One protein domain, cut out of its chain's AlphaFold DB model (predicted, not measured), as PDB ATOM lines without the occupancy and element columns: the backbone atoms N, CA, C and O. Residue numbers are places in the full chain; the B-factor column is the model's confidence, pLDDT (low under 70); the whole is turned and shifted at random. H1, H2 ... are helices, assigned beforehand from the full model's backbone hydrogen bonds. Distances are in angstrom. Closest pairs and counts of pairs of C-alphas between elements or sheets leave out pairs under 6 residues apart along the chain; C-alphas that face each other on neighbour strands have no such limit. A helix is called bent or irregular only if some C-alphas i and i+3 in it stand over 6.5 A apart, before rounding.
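This is residues 885 to 979, 1003 to 1009 and 1082 to 1150 of the 1150 residues of an uncharacterized protein of Neospora caninum (strain Liverpool) (UniProt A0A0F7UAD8). One very long helix, H6, makes the length of this model: H3 and H4 pack along its first half as a three-helix bundle, and beyond them H6 runs on to a tight turn, from which H7 folds back along it as a helical hairpin. H2 packs on H3 and H4, away from H6, H1 packs on the first part of H3, and the short H5 lies near H4. The printed part has 171 residues with seven named helices, H1 to H7 in order along the chain, and no named strand; the class is all helix. The whole is loose, with a radius of gyration of the C-alphas of 21.1 A, and spans 76 by 36 by 24 A.

Start with H6, residues 1082 to 1127, one of two hubs that touch three helices each; the other is H3, residues 934 to 949. H6 touches H3 with residues 1089 to 1103 alone, at a shallow tilt of 16 degrees, the same way; look for their closest C-alphas at Leu 944 and Val 1096, 5.6 A apart. H6 also touches H4, residues 952 to 976, at a shallow tilt of 23 degrees, opposite ways, with the closest C-alphas, those of Leu 966 and Trp 1093, 5.6 A apart. H3, H4 and H6 form an up-and-down bundle, each running against the one before it, though H3 and H4 are close but not clearly touching: their closest C-alphas, those of Ile 947 and Leu 955, are 7.4 A apart. Farther along, residues 1107 to 1121 of H6 touch H7, residues 1132 to 1148, in a helical hairpin at a shallow tilt of 28 degrees, with the C-alphas of Met 1117 and Val 1137 closest at 6.2 A. Next find H2, residues 905 to 917: it touches H4 at a steep tilt of 48 degrees, closest at the C-alphas of Thr 909 and Leu 958, 5.7 A apart. With residues 905 to 909 alone H2 touches H3, its partner in another helical hairpin; the C-alphas of Gly 905 and Cys 946 are closest at 5.0 A. H1, residues 891 to 899, touches residues 934 to 939 of H3 alone, at 37 degrees, only just a steep tilt; the closest C-alphas, those of Val 897 and Leu 935, are 5.7 A apart. H5, residues 1003 to 1009, touches no helix, and its closest C-alpha to H4 is that of Thr 1007, 7.7 A from that of Val 967. In H1, H2 and H5 every O i to N i+4 pair is within hydrogen-bond range; in H3 it is 8 of 12, in H4 18 of 21, in H6 41 of 42 and in H7 12 of 13.

Find C-alpha 1082 at (211.593, 199.814, 195.529); from there H6 runs 67.7 A to C-alpha 1127 at (181.859, 163.412, 146.796). H4 is 35.8 A long, H7 24.7 A, H3 24.1 A and H2 18.1 A. H3 is irregular, with C-alphas 945 and 948 7.1 A apart, and H4 only just so, with C-alphas 957 and 960 6.54 A apart. H7 ends at C-alpha 1148, at (183.599, 180.627, 173.599).

The two C-alphas farthest apart, those of Lys 885 and Gly 1128, are 77.1 A apart. Residues 980 to 1002 and 1010 to 1081 are not printed; the C-alphas on either side of these cuts are 14.2 A and 27.6 A apart. The link from H2 to H3, residues 918 to 933, is long. The mean pLDDT of the printed part is 76.2; look for values under 70 at residues 885 to 895, 918 to 930, 979, 1003 to 1009, 1129 to 1134 and 1146 to 1150, the last being the chain's last residue.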
ATOM      1  N   LYS A 885     194.746 213.765 201.427       42.44
ATOM      2  CA  LYS A 885     195.897 214.479 202.026       42.44
ATOM      3  C   LYS A 885     196.834 213.597 202.866       42.44
ATOM      4  O   LYS A 885     197.981 213.982 203.068       42.44
ATOM      5  N   ASN A 886     196.358 212.439 203.321       40.50
ATOM      6  CA  ASN A 886     197.068 211.543 204.236       40.50
ATOM      7  C   ASN A 886     197.852 210.424 203.522       40.50
ATOM      8  O   ASN A 886     198.466 209.594 204.182       40.50
ATOM      9  N   GLY A 887     197.788 210.336 202.188       49.94
ATOM     10  CA  GLY A 887     198.373 209.227 201.419       49.94
ATOM     11  C   GLY A 887     197.594 207.904 201.492       49.94
ATOM     12  O   GLY A 887     197.824 207.037 200.661       49.94
ATOM     13  N   GLU A 888     196.647 207.753 202.421       52.50
ATOM     14  CA  GLU A 888     195.760 206.586 202.536       52.50
ATOM     15  C   GLU A 888     195.175 206.160 201.173       52.50
ATOM     16  O   GLU A 888     194.529 206.956 200.484       52.50
ATOM     17  N   GLU A 889     195.391 204.894 200.782       56.50
ATOM     18  CA  GLU A 889     194.805 204.352 199.551       56.50
ATOM     19  C   GLU A 889     193.280 204.483 199.611       56.50
ATOM     20  O   GLU A 889     192.648 204.014 200.558       56.50
ATOM     21  N   SER A 890     192.681 205.113 198.594       61.69
ATOM     22  CA  SER A 890     191.248 205.426 198.615       61.69
ATOM     23  C   SER A 890     190.393 204.186 198.908       61.69
ATOM     24  O   SER A 890     190.647 203.111 198.364       61.69
ATOM     25  N   PHE A 891     189.339 204.346 199.714       61.66
ATOM     26  CA  PHE A 891     188.477 203.245 200.169       61.66
ATOM     27  C   PHE A 891     187.968 202.332 199.035       61.66
ATOM     28  O   PHE A 891     187.823 201.126 199.236       61.66
ATOM     29  N   LEU A 892     187.748 202.865 197.823       63.00
ATOM     30  CA  LEU A 892     187.407 202.045 196.655       63.00
ATOM     31  C   LEU A 892     188.559 201.135 196.219       63.00
ATOM     32  O   LEU A 892     188.308 199.971 195.937       63.00
ATOM     33  N   ILE A 893     189.801 201.626 196.169       68.12
ATOM     34  CA  ILE A 893     190.968 200.806 195.811       68.12
ATOM     35  C   ILE A 893     191.117 199.663 196.817       68.12
ATOM     36  O   ILE A 893     191.188 198.512 196.395       68.12
ATOM     37  N   GLN A 894     191.027 199.947 198.121       68.44
ATOM     38  CA  GLN A 894     191.052 198.907 199.158       68.44
ATOM     39  C   GLN A 894     189.873 197.924 199.040       68.44
ATOM     40  O   GLN A 894     190.056 196.718 199.196       68.44
ATOM     41  N   SER A 895     188.667 198.409 198.728       69.44
ATOM     42  CA  SER A 895     187.487 197.556 198.520       69.44
ATOM     43  C   SER A 895     187.653 196.644 197.304       69.44
ATOM     44  O   SER A 895     187.397 195.447 197.401       69.44
ATOM     45  N   CYS A 896     188.152 197.172 196.182       71.62
ATOM     46  CA  CYS A 896     188.482 196.374 195.006       71.62
ATOM     47  C   CYS A 896     189.579 195.351 195.321       71.62
ATOM     48  O   CYS A 896     189.405 194.188 194.983       71.62
ATOM     49  N   VAL A 897     190.656 195.739 196.015       77.44
ATOM     50  CA  VAL A 897     191.741 194.830 196.433       77.44
ATOM     51  C   VAL A 897     191.210 193.656 197.259       77.44
ATOM     52  O   VAL A 897     191.581 192.519 196.981       77.44
ATOM     53  N   ARG A 898     190.287 193.901 198.200       76.62
ATOM     54  CA  ARG A 898     189.622 192.846 198.992       76.62
ATOM     55  C   ARG A 898     188.659 191.972 198.178       76.62
ATOM     56  O   ARG A 898     188.434 190.830 198.551       76.62
ATOM     57  N   GLN A 899     188.082 192.487 197.092       77.06
ATOM     58  CA  GLN A 899     187.126 191.754 196.247       77.06
ATOM     59  C   GLN A 899     187.761 191.084 195.010       77.06
ATOM     60  O   GLN A 899     187.101 190.269 194.367       77.06
ATOM     61  N   LEU A 900     189.035 191.356 194.689       80.00
ATOM     62  CA  LEU A 900     189.743 190.773 193.534       80.00
ATOM     63  C   LEU A 900     189.699 189.239 193.500       80.00
ATOM     64  O   LEU A 900     189.586 188.656 192.426       80.00
ATOM     65  N   GLU A 901     189.765 188.590 194.660       77.88
ATOM     66  CA  GLU A 901     189.746 187.124 194.793       77.88
ATOM     67  C   GLU A 901     188.389 186.510 194.395       77.88
ATOM     68  O   GLU A 901     188.322 185.347 193.990       77.88
ATOM     69  N   ILE A 902     187.318 187.311 194.425       80.56
ATOM     70  CA  ILE A 902     185.953 186.942 194.016       80.56
ATOM     71  C   ILE A 902     185.724 187.254 192.524       80.56
ATOM     72  O   ILE A 902     184.961 186.560 191.852       80.56
ATOM     73  N   PHE A 903     186.396 188.274 191.977       77.75
ATOM     74  CA  PHE A 903     186.193 188.735 190.597       77.75
ATOM     75  C   PHE A 903     186.531 187.648 189.565       77.75
ATOM     76  O   PHE A 903     187.575 186.989 189.653       77.75
ATOM     77  N   LYS A 904     185.664 187.498 188.555       83.25
ATOM     78  CA  LYS A 904     185.884 186.644 187.377       83.25
ATOM     79  C   LYS A 904     186.640 187.429 186.294       83.25
ATOM     80  O   LYS A 904     186.819 188.643 186.410       83.25
ATOM     81  N   GLY A 905     187.060 186.765 185.212       77.06
ATOM     82  CA  GLY A 905     187.806 187.400 184.108       77.06
ATOM     83  C   GLY A 905     187.107 188.640 183.530       77.06
ATOM     84  O   GLY A 905     187.733 189.691 183.345       77.06
ATOM     85  N   LYS A 906     185.786 188.555 183.356       82.00
ATOM     86  CA  LYS A 906     184.900 189.661 182.971       82.00
ATOM     87  C   LYS A 906     184.978 190.859 183.917       82.00
ATOM     88  O   LYS A 906     185.117 191.996 183.473       82.00
ATOM     89  N   ASP A 907     184.929 190.620 185.222       81.88
ATOM     90  CA  ASP A 907     184.875 191.678 186.234       81.88
ATOM     91  C   ASP A 907     186.248 192.343 186.390       81.88
ATOM     92  O   ASP A 907     186.355 193.570 186.405       81.88
ATOM     93  N   ALA A 908     187.318 191.542 186.384       79.19
ATOM     94  CA  ALA A 908     188.696 192.024 186.388       79.19
ATOM     95  C   ALA A 908     189.037 192.834 185.118       79.19
ATOM     96  O   ALA A 908     189.731 193.853 185.202       79.19
ATOM     97  N   THR A 909     188.515 192.452 183.944       79.38
ATOM     98  CA  THR A 909     188.671 193.255 182.715       79.38
ATOM     99  C   THR A 909     187.820 194.516 182.706       79.38
ATOM    100  O   THR A 909     188.317 195.558 182.272       79.38
ATOM    101  N   MET A 910     186.583 194.479 183.208       79.75
ATOM    102  CA  MET A 910     185.770 195.688 183.374       79.75
ATOM    103  C   MET A 910     186.414 196.669 184.360       79.75
ATOM    104  O   MET A 910     186.500 197.856 184.042       79.75
ATOM    105  N   LEU A 911     186.944 196.188 185.492       80.75
ATOM    106  CA  LEU A 911     187.715 196.995 186.440       80.75
ATOM    107  C   LEU A 911     188.920 197.639 185.747       80.75
ATOM    108  O   LEU A 911     189.080 198.857 185.798       80.75
ATOM    109  N   LEU A 912     189.741 196.852 185.048       81.50
ATOM    110  CA  LEU A 912     190.923 197.365 184.358       81.50
ATOM    111  C   LEU A 912     190.561 198.417 183.294       81.50
ATOM    112  O   LEU A 912     191.202 199.466 183.215       81.50
ATOM    113  N   GLN A 913     189.498 198.195 182.512       79.31
ATOM    114  CA  GLN A 913     189.004 199.193 181.558       79.31
ATOM    115  C   GLN A 913     188.456 200.452 182.243       79.31
ATOM    116  O   GLN A 913     188.679 201.554 181.737       79.31
ATOM    117  N   ALA A 914     187.773 200.325 183.383       72.50
ATOM    118  CA  ALA A 914     187.309 201.466 184.168       72.50
ATOM    119  C   ALA A 914     188.493 202.286 184.705       72.50
ATOM    120  O   ALA A 914     188.515 203.503 184.530       72.50
ATOM    121  N   LEU A 915     189.520 201.634 185.258       73.00
ATOM    122  CA  LEU A 915     190.738 202.288 185.748       73.00
ATOM    123  C   LEU A 915     191.508 203.011 184.625       73.00
ATOM    124  O   LEU A 915     191.981 204.128 184.837       73.00
ATOM    125  N   VAL A 916     191.580 202.433 183.416       74.50
ATOM    126  CA  VAL A 916     192.140 203.117 182.231       74.50
ATOM    127  C   VAL A 916     191.296 204.339 181.842       74.50
ATOM    128  O   VAL A 916     191.853 205.418 181.639       74.50
ATOM    129  N   ARG A 917     189.964 204.201 181.762       70.06
ATOM    130  CA  ARG A 917     189.038 205.289 181.376       70.06
ATOM    131  C   ARG A 917     189.013 206.447 182.376       70.06
ATOM    132  O   ARG A 917     188.910 207.595 181.961       70.06
ATOM    133  N   LEU A 918     189.125 206.150 183.668       61.03
ATOM    134  CA  LEU A 918     189.205 207.135 184.750       61.03
ATOM    135  C   LEU A 918     190.605 207.757 184.892       61.03
ATOM    136  O   LEU A 918     190.797 208.611 185.752       61.03
ATOM    137  N   HIS A 919     191.589 207.324 184.089       64.62
ATOM    138  CA  HIS A 919     193.007 207.658 184.258       64.62
ATOM    139  C   HIS A 919     193.515 207.415 185.695       64.62
ATOM    140  O   HIS A 919     194.371 208.144 186.184       64.62
ATOM    141  N   ALA A 920     193.004 206.378 186.370       62.59
ATOM    142  CA  ALA A 920     193.209 206.136 187.800       62.59
ATOM    143  C   ALA A 920     194.596 205.565 188.160       62.59
ATOM    144  O   ALA A 920     194.960 205.543 189.332       62.59
ATOM    145  N   ALA A 921     195.390 205.142 187.172       60.34
ATOM    146  CA  ALA A 921     196.706 204.524 187.372       60.34
ATOM    147  C   ALA A 921     197.692 205.307 188.286       60.34
ATOM    148  O   ALA A 921     198.400 204.654 189.052       60.34
ATOM    149  N   PRO A 922     197.725 206.663 188.309       56.41
ATOM    150  CA  PRO A 922     198.504 207.433 189.284       56.41
ATOM    151  C   PRO A 922     198.065 207.236 190.738       56.41
ATOM    152  O   PRO A 922     198.898 207.316 191.632       56.41
ATOM    153  N   VAL A 923     196.780 206.960 190.981       55.91
ATOM    154  CA  VAL A 923     196.202 206.757 192.323       55.91
ATOM    155  C   VAL A 923     196.244 205.279 192.737       55.91
ATOM    156  O   VAL A 923     196.247 204.968 193.919       55.91
ATOM    157  N   CYS A 924     196.412 204.361 191.780       57.47
ATOM    158  CA  CYS A 924     196.891 203.000 192.046       57.47
ATOM    159  C   CYS A 924     198.385 202.956 192.452       57.47
ATOM    160  O   CYS A 924     198.909 201.884 192.741       57.47
ATOM    161  N   GLY A 925     199.089 204.096 192.444       58.34
ATOM    162  CA  GLY A 925     200.526 204.227 192.721       58.34
ATOM    163  C   GLY A 925     200.922 204.285 194.201       58.34
ATOM    164  O   GLY A 925     201.942 204.902 194.497       58.34
ATOM    165  N   GLY A 926     200.126 203.678 195.089       55.53
ATOM    166  CA  GLY A 926     200.408 203.529 196.520       55.53
ATOM    167  C   GLY A 926     200.348 204.821 197.346       55.53
ATOM    168  O   GLY A 926     200.302 205.933 196.820       55.53
ATOM    169  N   ALA A 927     200.381 204.665 198.672       52.50
ATOM    170  CA  ALA A 927     200.494 205.787 199.610       52.50
ATOM    171  C   ALA A 927     201.864 206.479 199.515       52.50
ATOM    172  O   ALA A 927     201.975 207.704 199.441       52.50
ATOM    173  N   ASN A 928     202.918 205.663 199.464       57.56
ATOM    174  CA  ASN A 928     204.295 206.101 199.303       57.56
ATOM    175  C   ASN A 928     204.663 206.003 197.823       57.56
ATOM    176  O   ASN A 928     204.855 204.905 197.310       57.56
ATOM    177  N   GLN A 929     204.806 207.150 197.154       60.75
ATOM    178  CA  GLN A 929     204.960 207.273 195.694       60.75
ATOM    179  C   GLN A 929     206.098 206.465 195.038       60.75
ATOM    180  O   GLN A 929     206.134 206.404 193.803       60.75
ATOM    181  N   GLY A 930     207.024 205.924 195.837       64.50
ATOM    182  CA  GLY A 930     208.135 205.072 195.422       64.50
ATOM    183  C   GLY A 930     207.850 203.561 195.441       64.50
ATOM    184  O   GLY A 930     208.570 202.838 194.765       64.50
ATOM    185  N   LYS A 931     206.777 203.076 196.091       74.44
ATOM    186  CA  LYS A 931     206.307 201.676 195.993       74.44
ATOM    187  C   LYS A 931     205.042 201.572 195.121       74.44
ATOM    188  O   LYS A 931     204.234 202.502 195.119       74.44
ATOM    189  N   PRO A 932     204.831 200.467 194.387       77.25
ATOM    190  CA  PRO A 932     203.547 200.190 193.742       77.25
ATOM    191  C   PRO A 932     202.442 199.954 194.789       77.25
ATOM    192  O   PRO A 932     202.686 199.351 195.832       77.25
ATOM    193  N   GLY A 933     201.215 200.414 194.516       78.94
ATOM    194  CA  GLY A 933     200.052 200.122 195.366       78.94
ATOM    195  C   GLY A 933     199.586 198.671 195.223       78.94
ATOM    196  O   GLY A 933     199.825 198.034 194.194       78.94
ATOM    197  N   GLU A 934     198.882 198.140 196.225       79.00
ATOM    198  CA  GLU A 934     198.577 196.698 196.306       79.00
ATOM    199  C   GLU A 934     197.748 196.194 195.105       79.00
ATOM    200  O   GLU A 934     197.960 195.092 194.587       79.00
ATOM    201  N   LEU A 935     196.871 197.055 194.579       81.12
ATOM    202  CA  LEU A 935     196.091 196.813 193.364       81.12
ATOM    203  C   LEU A 935     196.967 196.537 192.124       81.12
ATOM    204  O   LEU A 935     196.559 195.758 191.264       81.12
ATOM    205  N   LEU A 936     198.167 197.126 192.027       83.31
ATOM    206  CA  LEU A 936     199.085 196.905 190.900       83.31
ATOM    207  C   LEU A 936     199.793 195.541 190.953       83.31
ATOM    208  O   LEU A 936     200.149 195.045 189.886       83.31
ATOM    209  N   HIS A 937     199.948 194.925 192.135       84.81
ATOM    210  CA  HIS A 937     200.445 193.547 192.282       84.81
ATOM    211  C   HIS A 937     199.321 192.506 192.169       84.81
ATOM    212  O   HIS A 937     199.467 191.522 191.440       84.81
ATOM    213  N   ARG A 938     198.189 192.690 192.872       85.56
ATOM    214  CA  ARG A 938     197.127 191.664 192.920       85.56
ATOM    215  C   ARG A 938     196.348 191.535 191.605       85.56
ATOM    216  O   ARG A 938     196.067 190.415 191.184       85.56
ATOM    217  N   LEU A 939     196.027 192.642 190.924       86.94
ATOM    218  CA  LEU A 939     195.236 192.607 189.684       86.94
ATOM    219  C   LEU A 939     195.889 191.797 188.542       86.94
ATOM    220  O   LEU A 939     195.187 190.959 187.972       86.94
ATOM    221  N   PRO A 940     197.181 191.962 188.185       90.69
ATOM    222  CA  PRO A 940     197.774 191.155 187.118       90.69
ATOM    223  C   PRO A 940     197.906 189.674 187.497       90.69
ATOM    224  O   PRO A 940     197.685 188.823 186.638       90.69
ATOM    225  N   ARG A 941     198.167 189.342 188.773       90.12
ATOM    226  CA  ARG A 941     198.153 187.946 189.255       90.12
ATOM    227  C   ARG A 941     196.770 187.308 189.061       90.12
ATOM    228  O   ARG A 941     196.673 186.254 188.439       90.12
ATOM    229  N   ARG A 942     195.691 187.996 189.455       87.88
ATOM    230  CA  ARG A 942     194.316 187.514 189.227       87.88
ATOM    231  C   ARG A 942     193.955 187.403 187.739       87.88
ATOM    232  O   ARG A 942     193.261 186.476 187.334       87.88
ATOM    233  N   LEU A 943     194.439 188.321 186.903       89.12
ATOM    234  CA  LEU A 943     194.242 188.238 185.452       89.12
ATOM    235  C   LEU A 943     194.964 187.026 184.841       89.12
ATOM    236  O   LEU A 943     194.397 186.393 183.954       89.12
ATOM    237  N   LEU A 944     196.154 186.657 185.327       91.62
ATOM    238  CA  LEU A 944     196.860 185.437 184.905       91.62
ATOM    239  C   LEU A 944     196.080 184.157 185.243       91.62
ATOM    240  O   LEU A 944     196.003 183.269 184.397       91.62
ATOM    241  N   GLU A 945     195.458 184.089 186.424       90.12
ATOM    242  CA  GLU A 945     194.557 182.985 186.805       90.12
ATOM    243  C   GLU A 945     193.336 182.892 185.881       90.12
ATOM    244  O   GLU A 945     192.919 181.798 185.509       90.12
ATOM    245  N   CYS A 946     192.764 184.039 185.498       88.06
ATOM    246  CA  CYS A 946     191.555 184.097 184.677       88.06
ATOM    247  C   CYS A 946     191.804 183.803 183.191       88.06
ATOM    248  O   CYS A 946     190.997 183.100 182.591       88.06
ATOM    249  N   ILE A 947     192.890 184.303 182.581       91.19
ATOM    250  CA  ILE A 947     193.153 184.243 181.122       91.19
ATOM    251  C   ILE A 947     192.866 182.881 180.448       91.19
ATOM    252  O   ILE A 947     192.309 182.890 179.345       91.19
ATOM    253  N   PRO A 948     193.203 181.710 181.030       86.88
ATOM    254  CA  PRO A 948     192.859 180.411 180.447       86.88
ATOM    255  C   PRO A 948     191.354 180.217 180.190       86.88
ATOM    256  O   PRO A 948     190.987 179.598 179.188       86.88
ATOM    257  N   THR A 949     190.494 180.781 181.042       83.88
ATOM    258  CA  THR A 949     189.024 180.709 180.991       83.88
ATOM    259  C   THR A 949     188.398 182.050 180.589       83.88
ATOM    260  O   THR A 949     187.410 182.471 181.182       83.88
ATOM    261  N   MET A 950     189.009 182.778 179.650       85.50
ATOM    262  CA  MET A 950     188.427 184.002 179.091       85.50
ATOM    263  C   MET A 950     188.085 183.806 177.620       85.50
ATOM    264  O   MET A 950     188.970 183.494 176.814       85.50
ATOM    265  N   SER A 951     186.830 184.081 177.265       84.81
ATOM    266  CA  SER A 951     186.391 184.147 175.870       84.81
ATOM    267  C   SER A 951     187.246 185.139 175.052       84.81
ATOM    268  O   SER A 951     187.768 186.132 175.586       84.81
ATOM    269  N   PRO A 952     187.372 184.969 173.722       81.94
ATOM    270  CA  PRO A 952     188.136 185.891 172.882       81.94
ATOM    271  C   PRO A 952     187.577 187.324 172.886       81.94
ATOM    272  O   PRO A 952     188.329 188.274 172.644       81.94
ATOM    273  N   THR A 953     186.290 187.517 173.209       83.31
ATOM    274  CA  THR A 953     185.701 188.858 173.390       83.31
ATOM    275  C   THR A 953     186.203 189.568 174.652       83.31
ATOM    276  O   THR A 953     186.275 190.795 174.674       83.31
ATOM    277  N   GLU A 954     186.618 188.822 175.677       85.06
ATOM    278  CA  GLU A 954     187.238 189.371 176.884       85.06
ATOM    279  C   GLU A 954     188.750 189.545 176.712       85.06
ATOM    280  O   GLU A 954     189.286 190.588 177.081       85.06
ATOM    281  N   LEU A 955     189.441 188.612 176.049       86.88
ATOM    282  CA  LEU A 955     190.878 188.734 175.749       86.88
ATOM    283  C   LEU A 955     191.192 189.943 174.845       86.88
ATOM    284  O   LEU A 955     192.154 190.678 175.083       86.88
ATOM    285  N   SER A 956     190.347 190.203 173.843       84.12
ATOM    286  CA  SER A 956     190.439 191.401 172.987       84.12
ATOM    287  C   SER A 956     190.120 192.707 173.732       84.12
ATOM    288  O   SER A 956     190.655 193.759 173.380       84.12
ATOM    289  N   ARG A 957     189.316 192.650 174.802       83.56
ATOM    290  CA  ARG A 957     189.058 193.772 175.725       83.56
ATOM    291  C   ARG A 957     190.182 193.971 176.749       83.56
ATOM    292  O   ARG A 957     190.440 195.114 177.136       83.56
ATOM    293  N   LEU A 958     190.849 192.892 177.159       89.25
ATOM    294  CA  LEU A 958     191.966 192.867 178.103       89.25
ATOM    295  C   LEU A 958     193.235 193.474 177.503       89.25
ATOM    296  O   LEU A 958     193.821 194.381 178.092       89.25
ATOM    297  N   LEU A 959     193.653 192.994 176.326       88.81
ATOM    298  CA  LEU A 959     194.963 193.304 175.740       88.81
ATOM    299  C   LEU A 959     195.273 194.816 175.628       88.81
ATOM    300  O   LEU A 959     196.358 195.211 176.062       88.81
ATOM    301  N   PRO A 960     194.369 195.694 175.139       86.19
ATOM    302  CA  PRO A 960     194.634 197.135 175.078       86.19
ATOM    303  C   PRO A 960     194.743 197.793 176.462       86.19
ATOM    304  O   PRO A 960     195.527 198.726 176.652       86.19
ATOM    305  N   ALA A 961     193.970 197.311 177.438       83.50
ATOM    306  CA  ALA A 961     193.933 197.875 178.784       83.50
ATOM    307  C   ALA A 961     195.158 197.444 179.612       83.50
ATOM    308  O   ALA A 961     195.805 198.287 180.232       83.50
ATOM    309  N   ALA A 962     195.549 196.168 179.526       88.06
ATOM    310  CA  ALA A 962     196.770 195.642 180.136       88.06
ATOM    311  C   ALA A 962     198.033 196.274 179.526       88.06
ATOM    312  O   ALA A 962     198.924 196.692 180.260       88.06
ATOM    313  N   ALA A 963     198.083 196.447 178.198       87.19
ATOM    314  CA  ALA A 963     199.177 197.171 177.547       87.19
ATOM    315  C   ALA A 963     199.255 198.646 177.995       87.19
ATOM    316  O   ALA A 963     200.352 199.180 178.154       87.19
ATOM    317  N   SER A 964     198.112 199.296 178.246       83.38
ATOM    318  CA  SER A 964     198.069 200.671 178.773       83.38
ATOM    319  C   SER A 964     198.622 200.760 180.201       83.38
ATOM    320  O   SER A 964     199.381 201.682 180.500       83.38
ATOM    321  N   PHE A 965     198.300 199.790 181.063       83.62
ATOM    322  CA  PHE A 965     198.852 199.704 182.420       83.62
ATOM    323  C   PHE A 965     200.349 199.367 182.427       83.62
ATOM    324  O   PHE A 965     201.108 200.038 183.121       83.62
ATOM    325  N   LEU A 966     200.804 198.432 181.588       86.44
ATOM    326  CA  LEU A 966     202.230 198.135 181.415       86.44
ATOM    327  C   LEU A 966     203.026 199.387 181.003       86.44
ATOM    328  O   LEU A 966     204.056 199.696 181.600       86.44
ATOM    329  N   VAL A 967     202.530 200.146 180.017       85.69
ATOM    330  CA  VAL A 967     203.155 201.407 179.583       85.69
ATOM    331  C   VAL A 967     203.135 202.461 180.697       85.69
ATOM    332  O   VAL A 967     204.096 203.219 180.821       85.69
ATOM    333  N   TYR A 968     202.093 202.513 181.533       84.31
ATOM    334  CA  TYR A 968     202.094 203.371 182.720       84.31
ATOM    335  C   TYR A 968     203.188 202.961 183.721       84.31
ATOM    336  O   TYR A 968     203.998 203.812 184.087       84.31
ATOM    337  N   CYS A 969     203.271 201.682 184.105       83.12
ATOM    338  CA  CYS A 969     204.263 201.190 185.065       83.12
ATOM    339  C   CYS A 969     205.696 201.453 184.578       83.12
ATOM    340  O   CYS A 969     206.478 202.077 185.289       83.12
ATOM    341  N   VAL A 970     206.019 201.102 183.326       84.25
ATOM    342  CA  VAL A 970     207.346 201.354 182.725       84.25
ATOM    343  C   VAL A 970     207.698 202.847 182.732       84.25
ATOM    344  O   VAL A 970     208.817 203.222 183.089       84.25
ATOM    345  N   ASN A 971     206.747 203.727 182.399       83.62
ATOM    346  CA  ASN A 971     206.964 205.172 182.492       83.62
ATOM    347  C   ASN A 971     207.145 205.642 183.943       83.62
ATOM    348  O   ASN A 971     207.979 206.512 184.186       83.62
ATOM    349  N   ARG A 972     206.420 205.065 184.910       80.62
ATOM    350  CA  ARG A 972     206.542 205.417 186.330       80.62
ATOM    351  C   ARG A 972     207.928 205.058 186.870       80.62
ATOM    352  O   ARG A 972     208.577 205.938 187.431       80.62
ATOM    353  N   VAL A 973     208.438 203.855 186.593       82.88
ATOM    354  CA  VAL A 973     209.812 203.447 186.963       82.88
ATOM    355  C   VAL A 973     210.857 204.335 186.289       82.88
ATOM    356  O   VAL A 973     211.803 204.754 186.941       82.88
ATOM    357  N   ASN A 974     210.660 204.739 185.030       78.94
ATOM    358  CA  ASN A 974     211.541 205.712 184.366       78.94
ATOM    359  C   ASN A 974     211.499 207.130 184.981       78.94
ATOM    360  O   ASN A 974     212.422 207.908 184.740       78.94
ATOM    361  N   THR A 975     210.456 207.485 185.745       81.06
ATOM    362  CA  THR A 975     210.372 208.768 186.477       81.06
ATOM    363  C   THR A 975     210.841 208.698 187.929       81.06
ATOM    364  O   THR A 975     211.306 209.712 188.438       81.06
ATOM    365  N   LEU A 976     210.719 207.538 188.583       75.50
ATOM    366  CA  LEU A 976     211.195 207.305 189.953       75.50
ATOM    367  C   LEU A 976     212.691 206.967 189.968       75.50
ATOM    368  O   LEU A 976     213.451 207.561 190.723       75.50
ATOM    369  N   PHE A 977     213.105 206.083 189.060       78.75
ATOM    370  CA  PHE A 977     214.474 205.618 188.859       78.75
ATOM    371  C   PHE A 977     214.941 206.049 187.458       78.75
ATOM    372  O   PHE A 977     214.983 205.232 186.523       78.75
ATOM    373  N   PRO A 978     215.220 207.353 187.252       73.06
ATOM    374  CA  PRO A 978     215.784 207.826 185.998       73.06
ATOM    375  C   PRO A 978     217.177 207.202 185.816       73.06
ATOM    376  O   PRO A 978     217.989 207.264 186.739       73.06
ATOM    377  N   PRO A 979     217.501 206.624 184.645       67.81
ATOM    378  CA  PRO A 979     218.818 206.039 184.424       67.81
ATOM    379  C   PRO A 979     219.895 207.119 184.574       67.81
ATOM    380  O   PRO A 979     219.803 208.173 183.935       67.81
ATOM    381  N   PHE A1003     213.853 197.240 175.135       49.28
ATOM    382  CA  PHE A1003     212.525 196.887 175.627       49.28
ATOM    383  C   PHE A1003     211.513 198.028 175.439       49.28
ATOM    384  O   PHE A1003     210.414 197.774 174.953       49.28
ATOM    385  N   MET A1004     211.889 199.280 175.715       45.88
ATOM    386  CA  MET A1004     211.100 200.479 175.388       45.88
ATOM    387  C   MET A1004     210.781 200.536 173.890       45.88
ATOM    388  O   MET A1004     209.627 200.683 173.500       45.88
ATOM    389  N   SER A1005     211.783 200.314 173.038       44.12
ATOM    390  CA  SER A1005     211.617 200.289 171.579       44.12
ATOM    391  C   SER A1005     210.665 199.176 171.115       44.12
ATOM    392  O   SER A1005     209.861 199.375 170.204       44.12
ATOM    393  N   LYS A1006     210.705 198.006 171.770       44.97
ATOM    394  CA  LYS A1006     209.830 196.855 171.475       44.97
ATOM    395  C   LYS A1006     208.423 196.986 172.061       44.97
ATOM    396  O   LYS A1006     207.472 196.519 171.447       44.97
ATOM    397  N   THR A1007     208.252 197.633 173.211       48.53
ATOM    398  CA  THR A1007     206.923 197.922 173.783       48.53
ATOM    399  C   THR A1007     206.242 199.087 173.066       48.53
ATOM    400  O   THR A1007     205.031 199.039 172.862       48.53
ATOM    401  N   ALA A1008     207.003 200.066 172.567       38.44
ATOM    402  CA  ALA A1008     206.515 201.072 171.627       38.44
ATOM    403  C   ALA A1008     206.095 200.446 170.285       38.44
ATOM    404  O   ALA A1008     204.997 200.718 169.803       38.44
ATOM    405  N   SER A1009     206.898 199.550 169.695       37.75
ATOM    406  CA  SER A1009     206.488 198.873 168.455       37.75
ATOM    407  C   SER A1009     205.308 197.913 168.662       37.75
ATOM    408  O   SER A1009     204.451 197.816 167.784       37.75
ATOM    409  N   GLN A1082     212.612 199.133 196.331       79.38
ATOM    410  CA  GLN A1082     211.593 199.814 195.529       79.38
ATOM    411  C   GLN A1082     211.771 199.615 194.012       79.38
ATOM    412  O   GLN A1082     210.770 199.380 193.338       79.38
ATOM    413  N   GLU A1083     212.988 199.670 193.443       81.06
ATOM    414  CA  GLU A1083     213.171 199.327 192.016       81.06
ATOM    415  C   GLU A1083     212.778 197.859 191.750       81.06
ATOM    416  O   GLU A1083     212.122 197.578 190.749       81.06
ATOM    417  N   GLU A1084     213.092 196.942 192.672       84.19
ATOM    418  CA  GLU A1084     212.743 195.518 192.586       84.19
ATOM    419  C   GLU A1084     211.224 195.260 192.693       84.19
ATOM    420  O   GLU A1084     210.691 194.527 191.856       84.19
ATOM    421  N   ASP A1085     210.503 195.913 193.619       84.56
ATOM    422  CA  ASP A1085     209.029 195.849 193.710       84.56
ATOM    423  C   ASP A1085     208.367 196.243 192.374       84.56
ATOM    424  O   ASP A1085     207.448 195.580 191.879       84.56
ATOM    425  N   TRP A1086     208.829 197.341 191.762       86.19
ATOM    426  CA  TRP A1086     208.270 197.821 190.498       86.19
ATOM    427  C   TRP A1086     208.679 196.968 189.290       86.19
ATOM    428  O   TRP A1086     207.860 196.801 188.379       86.19
ATOM    429  N   ASP A1087     209.905 196.436 189.251       87.19
ATOM    430  CA  ASP A1087     210.324 195.495 188.205       87.19
ATOM    431  C   ASP A1087     209.476 194.204 188.281       87.19
ATOM    432  O   ASP A1087     209.075 193.698 187.230       87.19
ATOM    433  N   GLU A1088     209.095 193.719 189.477       89.62
ATOM    434  CA  GLU A1088     208.148 192.595 189.630       89.62
ATOM    435  C   GLU A1088     206.779 192.922 189.009       89.62
ATOM    436  O   GLU A1088     206.267 192.161 188.184       89.62
ATOM    437  N   VAL A1089     206.210 194.093 189.327       88.88
ATOM    438  CA  VAL A1089     204.946 194.565 188.732       88.88
ATOM    439  C   VAL A1089     205.042 194.654 187.204       88.88
ATOM    440  O   VAL A1089     204.100 194.272 186.506       88.88
ATOM    441  N   ILE A1090     206.170 195.111 186.653       90.75
ATOM    442  CA  ILE A1090     206.383 195.157 185.199       90.75
ATOM    443  C   ILE A1090     206.415 193.747 184.589       90.75
ATOM    444  O   ILE A1090     205.811 193.557 183.529       90.75
ATOM    445  N   GLN A1091     207.041 192.754 185.237       91.69
ATOM    446  CA  GLN A1091     206.996 191.362 184.765       91.69
ATOM    447  C   GLN A1091     205.575 190.786 184.828       91.69
ATOM    448  O   GLN A1091     205.101 190.240 183.835       91.69
ATOM    449  N   LEU A1092     204.840 190.993 185.926       92.75
ATOM    450  CA  LEU A1092     203.451 190.530 186.050       92.75
ATOM    451  C   LEU A1092     202.549 191.097 184.937       92.75
ATOM    452  O   LEU A1092     201.779 190.360 184.319       92.75
ATOM    453  N   TRP A1093     202.667 192.392 184.618       93.06
ATOM    454  CA  TRP A1093     201.915 193.000 183.511       93.06
ATOM    455  C   TRP A1093     202.402 192.558 182.119       93.06
ATOM    456  O   TRP A1093     201.594 192.488 181.189       93.06
ATOM    457  N   LEU A1094     203.685 192.216 181.958       92.38
ATOM    458  CA  LEU A1094     204.196 191.577 180.741       92.38
ATOM    459  C   LEU A1094     203.611 190.181 180.548       92.38
ATOM    460  O   LEU A1094     203.187 189.853 179.441       92.38
ATOM    461  N   ASP A1095     203.560 189.375 181.602       92.50
ATOM    462  CA  ASP A1095     203.056 188.007 181.546       92.50
ATOM    463  C   ASP A1095     201.547 187.974 181.291       92.50
ATOM    464  O   ASP A1095     201.095 187.158 180.486       92.50
ATOM    465  N   VAL A1096     200.767 188.917 181.842       92.19
ATOM    466  CA  VAL A1096     199.353 189.127 181.463       92.19
ATOM    467  C   VAL A1096     199.221 189.347 179.952       92.19
ATOM    468  O   VAL A1096     198.431 188.675 179.287       92.19
ATOM    469  N   VAL A1097     200.013 190.260 179.378       92.75
ATOM    470  CA  VAL A1097     199.950 190.590 177.942       92.75
ATOM    471  C   VAL A1097     200.445 189.430 177.067       92.75
ATOM    472  O   VAL A1097     199.858 189.166 176.016       92.75
ATOM    473  N   GLN A1098     201.494 188.715 177.481       92.62
ATOM    474  CA  GLN A1098     202.020 187.554 176.758       92.62
ATOM    475  C   GLN A1098     201.036 186.379 176.787       92.62
ATOM    476  O   GLN A1098     200.691 185.856 175.726       92.62
ATOM    477  N   THR A1099     200.521 186.019 177.964       91.75
ATOM    478  CA  THR A1099     199.595 184.892 178.148       91.75
ATOM    479  C   THR A1099     198.266 185.158 177.443       91.75
ATOM    480  O   THR A1099     197.798 184.304 176.692       91.75
ATOM    481  N   ALA A1100     197.697 186.368 177.554       90.94
ATOM    482  CA  ALA A1100     196.477 186.733 176.824       90.94
ATOM    483  C   ALA A1100     196.675 186.691 175.296       90.94
ATOM    484  O   ALA A1100     195.795 186.241 174.562       90.94
ATOM    485  N   LYS A1101     197.852 187.100 174.799       90.94
ATOM    486  CA  LYS A1101     198.202 187.031 173.370       90.94
ATOM    487  C   LYS A1101     198.434 185.596 172.887       90.94
ATOM    488  O   LYS A1101     198.084 185.278 171.752       90.94
ATOM    489  N   GLN A1102     199.008 184.730 173.720       91.75
ATOM    490  CA  GLN A1102     199.177 183.307 173.423       91.75
ATOM    491  C   GLN A1102     197.825 182.583 173.408       91.75
ATOM    492  O   GLN A1102     197.541 181.865 172.452       91.75
ATOM    493  N   ARG A1103     196.959 182.841 174.398       89.75
ATOM    494  CA  ARG A1103     195.596 182.300 174.456       89.75
ATOM    495  C   ARG A1103     194.753 182.763 173.267       89.75
ATOM    496  O   ARG A1103     194.145 181.933 172.603       89.75
ATOM    497  N   GLY A1104     194.798 184.054 172.925       88.94
ATOM    498  CA  GLY A1104     194.131 184.590 171.735       88.94
ATOM    499  C   GLY A1104     194.575 183.897 170.441       88.94
ATOM    500  O   GLY A1104     193.731 183.515 169.639       88.94
ATOM    501  N   ARG A1105     195.881 183.641 170.274       89.56
ATOM    502  CA  ARG A1105     196.418 182.872 169.134       89.56
ATOM    503  C   ARG A1105     195.945 181.419 169.105       89.56
ATOM    504  O   ARG A1105     195.631 180.929 168.031       89.56
ATOM    505  N   GLN A1106     195.884 180.740 170.251       88.62
ATOM    506  CA  GLN A1106     195.344 179.377 170.329       88.62
ATOM    507  C   GLN A1106     193.873 179.334 169.894       88.62
ATOM    508  O   GLN A1106     193.487 178.440 169.154       88.62
ATOM    509  N   ILE A1107     193.069 180.318 170.306       87.00
ATOM    510  CA  ILE A1107     191.653 180.411 169.919       87.00
ATOM    511  C   ILE A1107     191.506 180.730 168.421       87.00
ATOM    512  O   ILE A1107     190.625 180.173 167.773       87.00
ATOM    513  N   SER A1108     192.377 181.570 167.847       86.88
ATOM    514  CA  SER A1108     192.433 181.778 166.390       86.88
ATOM    515  C   SER A1108     192.740 180.482 165.638       86.88
ATOM    516  O   SER A1108     191.980 180.127 164.746       86.88
ATOM    517  N   LEU A1109     193.782 179.744 166.039       88.94
ATOM    518  CA  LEU A1109     194.169 178.485 165.390       88.94
ATOM    519  C   LEU A1109     193.058 177.429 165.472       88.94
ATOM    520  O   LEU A1109     192.696 176.867 164.450       88.94
ATOM    521  N   LEU A1110     192.434 177.236 166.640       85.56
ATOM    522  CA  LEU A1110     191.304 176.306 166.793       85.56
ATOM    523  C   LEU A1110     190.097 176.684 165.913       85.56
ATOM    524  O   LEU A1110     189.358 175.812 165.463       85.56
ATOM    525  N   ARG A1111     189.882 177.980 165.649       85.69
ATOM    526  CA  ARG A1111     188.831 178.459 164.736       85.69
ATOM    527  C   ARG A1111     189.214 178.317 163.261       85.69
ATOM    528  O   ARG A1111     188.327 178.075 162.447       85.69
ATOM    529  N   GLU A1112     190.495 178.446 162.920       88.38
ATOM    530  CA  GLU A1112     191.031 178.171 161.580       88.38
ATOM    531  C   GLU A1112     190.952 176.664 161.264       88.38
ATOM    532  O   GLU A1112     190.402 176.294 160.231       88.38
ATOM    533  N   GLU A1113     191.359 175.798 162.198       85.94
ATOM    534  CA  GLU A1113     191.190 174.336 162.132       85.94
ATOM    535  C   GLU A1113     189.705 173.946 162.002       85.94
ATOM    536  O   GLU A1113     189.344 173.148 161.137       85.94
ATOM    537  N   LEU A1114     188.810 174.567 162.785       83.31
ATOM    538  CA  LEU A1114     187.364 174.344 162.682       83.31
ATOM    539  C   LEU A1114     186.789 174.788 161.329       83.31
ATOM    540  O   LEU A1114     185.872 174.149 160.816       83.31
ATOM    541  N   ALA A1115     187.280 175.893 160.764       85.69
ATOM    542  CA  ALA A1115     186.860 176.360 159.447       85.69
ATOM    543  C   ALA A1115     187.356 175.423 158.335       85.69
ATOM    544  O   ALA A1115     186.591 175.127 157.417       85.69
ATOM    545  N   GLN A1116     188.587 174.915 158.450       87.00
ATOM    546  CA  GLN A1116     189.161 173.955 157.511       87.00
ATOM    547  C   GLN A1116     188.406 172.618 157.542       87.00
ATOM    548  O   GLN A1116     187.885 172.218 156.506       87.00
ATOM    549  N   MET A1117     188.219 171.985 158.708       79.00
ATOM    550  CA  MET A1117     187.478 170.714 158.786       79.00
ATOM    551  C   MET A1117     186.018 170.853 158.318       79.00
ATOM    552  O   MET A1117     185.452 169.925 157.747       79.00
ATOM    553  N   LYS A1118     185.387 172.020 158.517       82.56
ATOM    554  CA  LYS A1118     184.048 172.304 157.966       82.56
ATOM    555  C   LYS A1118     184.042 172.446 156.443       82.56
ATOM    556  O   LYS A1118     183.023 172.128 155.836       82.56
ATOM    557  N   ALA A1119     185.127 172.929 155.839       84.38
ATOM    558  CA  ALA A1119     185.279 172.963 154.387       84.38
ATOM    559  C   ALA A1119     185.526 171.552 153.833       84.38
ATOM    560  O   ALA A1119     184.818 171.141 152.922       84.38
ATOM    561  N   GLU A1120     186.428 170.788 154.454       80.06
ATOM    562  CA  GLU A1120     186.739 169.396 154.098       80.06
ATOM    563  C   GLU A1120     185.484 168.504 154.183       80.06
ATOM    564  O   GLU A1120     185.135 167.841 153.213       80.06
ATOM    565  N   VAL A1121     184.696 168.585 155.264       79.81
ATOM    566  CA  VAL A1121     183.408 167.863 155.372       79.81
ATOM    567  C   VAL A1121     182.353 168.367 154.376       79.81
ATOM    568  O   VAL A1121     181.481 167.602 153.966       79.81
ATOM    569  N   ALA A1122     182.396 169.635 153.958       79.38
ATOM    570  CA  ALA A1122     181.509 170.145 152.907       79.38
ATOM    571  C   ALA A1122     181.937 169.708 151.490       79.38
ATOM    572  O   ALA A1122     181.108 169.727 150.578       79.38
ATOM    573  N   GLU A1123     183.197 169.311 151.313       80.56
ATOM    574  CA  GLU A1123     183.754 168.740 150.086       80.56
ATOM    575  C   GLU A1123     183.485 167.227 150.033       80.56
ATOM    576  O   GLU A1123     182.807 166.772 149.115       80.56
ATOM    577  N   GLU A1124     183.811 166.473 151.090       75.88
ATOM    578  CA  GLU A1124     183.459 165.048 151.217       75.88
ATOM    579  C   GLU A1124     181.952 164.797 151.036       75.88
ATOM    580  O   GLU A1124     181.555 163.859 150.348       75.88
ATOM    581  N   ARG A1125     181.080 165.655 151.589       76.38
ATOM    582  CA  ARG A1125     179.618 165.541 151.406       76.38
ATOM    583  C   ARG A1125     179.138 165.804 149.971       76.38
ATOM    584  O   ARG A1125     177.996 165.470 149.667       76.38
ATOM    585  N   ARG A1126     179.964 166.389 149.096       75.56
ATOM    586  CA  ARG A1126     179.699 166.484 147.645       75.56
ATOM    587  C   ARG A1126     180.199 165.254 146.890       75.56
ATOM    588  O   ARG A1126     179.606 164.898 145.879       75.56
ATOM    589  N   GLU A1127     181.253 164.612 147.388       80.25
ATOM    590  CA  GLU A1127     181.859 163.412 146.796       80.25
ATOM    591  C   GLU A1127     181.243 162.091 147.304       80.25
ATOM    592  O   GLU A1127     181.524 161.027 146.759       80.25
ATOM    593  N   GLY A1128     180.369 162.143 148.319       72.94
ATOM    594  CA  GLY A1128     179.686 160.974 148.897       72.94
ATOM    595  C   GLY A1128     180.405 160.332 150.094       72.94
ATOM    596  O   GLY A1128     180.146 159.175 150.420       72.94
ATOM    597  N   GLY A1129     181.315 161.066 150.743       61.59
ATOM    598  CA  GLY A1129     182.125 160.613 151.876       61.59
ATOM    599  C   GLY A1129     181.339 160.292 153.158       61.59
ATOM    600  O   GLY A1129     180.257 160.820 153.421       61.59
ATOM    601  N   THR A1130     181.900 159.391 153.971       61.69
ATOM    602  CA  THR A1130     181.221 158.753 155.115       61.69
ATOM    603  C   THR A1130     181.185 159.586 156.401       61.69
ATOM    604  O   THR A1130     182.108 160.333 156.700       61.69
ATOM    605  N   GLU A1131     180.191 159.317 157.251       61.06
ATOM    606  CA  GLU A1131     179.834 160.016 158.504       61.06
ATOM    607  C   GLU A1131     180.960 160.313 159.523       61.06
ATOM    608  O   GLU A1131     180.777 161.156 160.405       61.06
ATOM    609  N   ARG A1132     182.112 159.631 159.457       60.31
ATOM    610  CA  ARG A1132     183.160 159.684 160.498       60.31
ATOM    611  C   ARG A1132     183.733 161.085 160.714       60.31
ATOM    612  O   ARG A1132     183.875 161.506 161.860       60.31
ATOM    613  N   THR A1133     184.003 161.824 159.644       62.00
ATOM    614  CA  THR A1133     184.542 163.194 159.706       62.00
ATOM    615  C   THR A1133     183.537 164.191 160.288       62.00
ATOM    616  O   THR A1133     183.925 165.150 160.958       62.00
ATOM    617  N   SER A1134     182.234 163.915 160.158       66.19
ATOM    618  CA  SER A1134     181.176 164.704 160.797       66.19
ATOM    619  C   SER A1134     181.269 164.664 162.328       66.19
ATOM    620  O   SER A1134     181.053 165.692 162.967       66.19
ATOM    621  N   GLN A1135     181.649 163.526 162.926       73.81
ATOM    622  CA  GLN A1135     181.826 163.427 164.381       73.81
ATOM    623  C   GLN A1135     183.043 164.209 164.886       73.81
ATOM    624  O   GLN A1135     183.015 164.723 166.003       73.81
ATOM    625  N   ASP A1136     184.119 164.297 164.105       71.31
ATOM    626  CA  ASP A1136     185.315 165.040 164.510       71.31
ATOM    627  C   ASP A1136     185.132 166.555 164.319       71.31
ATOM    628  O   ASP A1136     185.556 167.327 165.183       71.31
ATOM    629  N   VAL A1137     184.362 166.987 163.307       73.00
ATOM    630  CA  VAL A1137     183.839 168.364 163.235       73.00
ATOM    631  C   VAL A1137     182.943 168.685 164.432       73.00
ATOM    632  O   VAL A1137     183.058 169.782 164.979       73.00
ATOM    633  N   GLU A1138     182.079 167.771 164.881       77.06
ATOM    634  CA  GLU A1138     181.257 168.003 166.076       77.06
ATOM    635  C   GLU A1138     182.085 168.063 167.363       77.06
ATOM    636  O   GLU A1138     181.870 168.979 168.152       77.06
ATOM    637  N   LYS A1139     183.086 167.194 167.555       77.81
ATOM    638  CA  LYS A1139     184.017 167.275 168.699       77.81
ATOM    639  C   LYS A1139     184.831 168.570 168.683       77.81
ATOM    640  O   LYS A1139     184.968 169.220 169.720       77.81
ATOM    641  N   LEU A1140     185.366 168.983 167.530       71.12
ATOM    642  CA  LEU A1140     186.127 170.232 167.449       71.12
ATOM    643  C   LEU A1140     185.207 171.444 167.645       71.12
ATOM    644  O   LEU A1140     185.561 172.355 168.390       71.12
ATOM    645  N   LYS A1141     183.994 171.428 167.078       75.56
ATOM    646  CA  LYS A1141     182.965 172.440 167.352       75.56
ATOM    647  C   LYS A1141     182.662 172.497 168.847       75.56
ATOM    648  O   LYS A1141     182.699 173.576 169.415       75.56
ATOM    649  N   GLU A1142     182.450 171.358 169.501       78.69
ATOM    650  CA  GLU A1142     182.172 171.299 170.935       78.69
ATOM    651  C   GLU A1142     183.351 171.829 171.773       78.69
ATOM    652  O   GLU A1142     183.124 172.499 172.776       78.69
ATOM    653  N   THR A1143     184.610 171.613 171.367       73.75
ATOM    654  CA  THR A1143     185.765 172.216 172.066       73.75
ATOM    655  C   THR A1143     185.912 173.719 171.815       73.75
ATOM    656  O   THR A1143     186.291 174.430 172.746       73.75
ATOM    657  N   VAL A1144     185.568 174.231 170.626       71.31
ATOM    658  CA  VAL A1144     185.522 175.680 170.344       71.31
ATOM    659  C   VAL A1144     184.359 176.344 171.085       71.31
ATOM    660  O   VAL A1144     184.577 177.332 171.782       71.31
ATOM    661  N   ASP A1145     183.163 175.759 171.051       70.75
ATOM    662  CA  ASP A1145     181.988 176.240 171.783       70.75
ATOM    663  C   ASP A1145     182.261 176.213 173.306       70.75
ATOM    664  O   ASP A1145     182.006 177.198 173.994       70.75
ATOM    665  N   LYS A1146     182.915 175.169 173.845       67.62
ATOM    666  CA  LYS A1146     183.405 175.119 175.247       67.62
ATOM    667  C   LYS A1146     184.505 176.142 175.579       67.62
ATOM    668  O   LYS A1146     184.848 176.279 176.752       67.62
ATOM    669  N   VAL A1147     185.072 176.832 174.590       61.78
ATOM    670  CA  VAL A1147     186.087 177.895 174.741       61.78
ATOM    671  C   VAL A1147     185.514 179.294 174.460       61.78
ATOM    672  O   VAL A1147     186.097 180.281 174.902       61.78
ATOM    673  N   ASP A1148     184.360 179.387 173.795       50.72
ATOM    674  CA  ASP A1148     183.599 180.627 173.599       50.72
ATOM    675  C   ASP A1148     182.471 180.828 174.639       50.72
ATOM    676  O   ASP A1148     182.073 181.965 174.888       50.72
ATOM    677  N   VAL A1149     181.984 179.751 175.273       42.81
ATOM    678  CA  VAL A1149     180.939 179.757 176.326       42.81
ATOM    679  C   VAL A1149     181.519 179.785 177.755       42.81
ATOM    680  O   VAL A1149     180.781 180.042 178.707       42.81
ATOM    681  N   ARG A1150     182.828 179.538 177.923       41.78
ATOM    682  CA  ARG A1150     183.549 179.643 179.208       41.78
ATOM    683  C   ARG A1150     184.263 180.986 179.363       41.78
ATOM    684  O   ARG A1150     184.165 181.519 180.486       41.78
TER     685      ARG A1150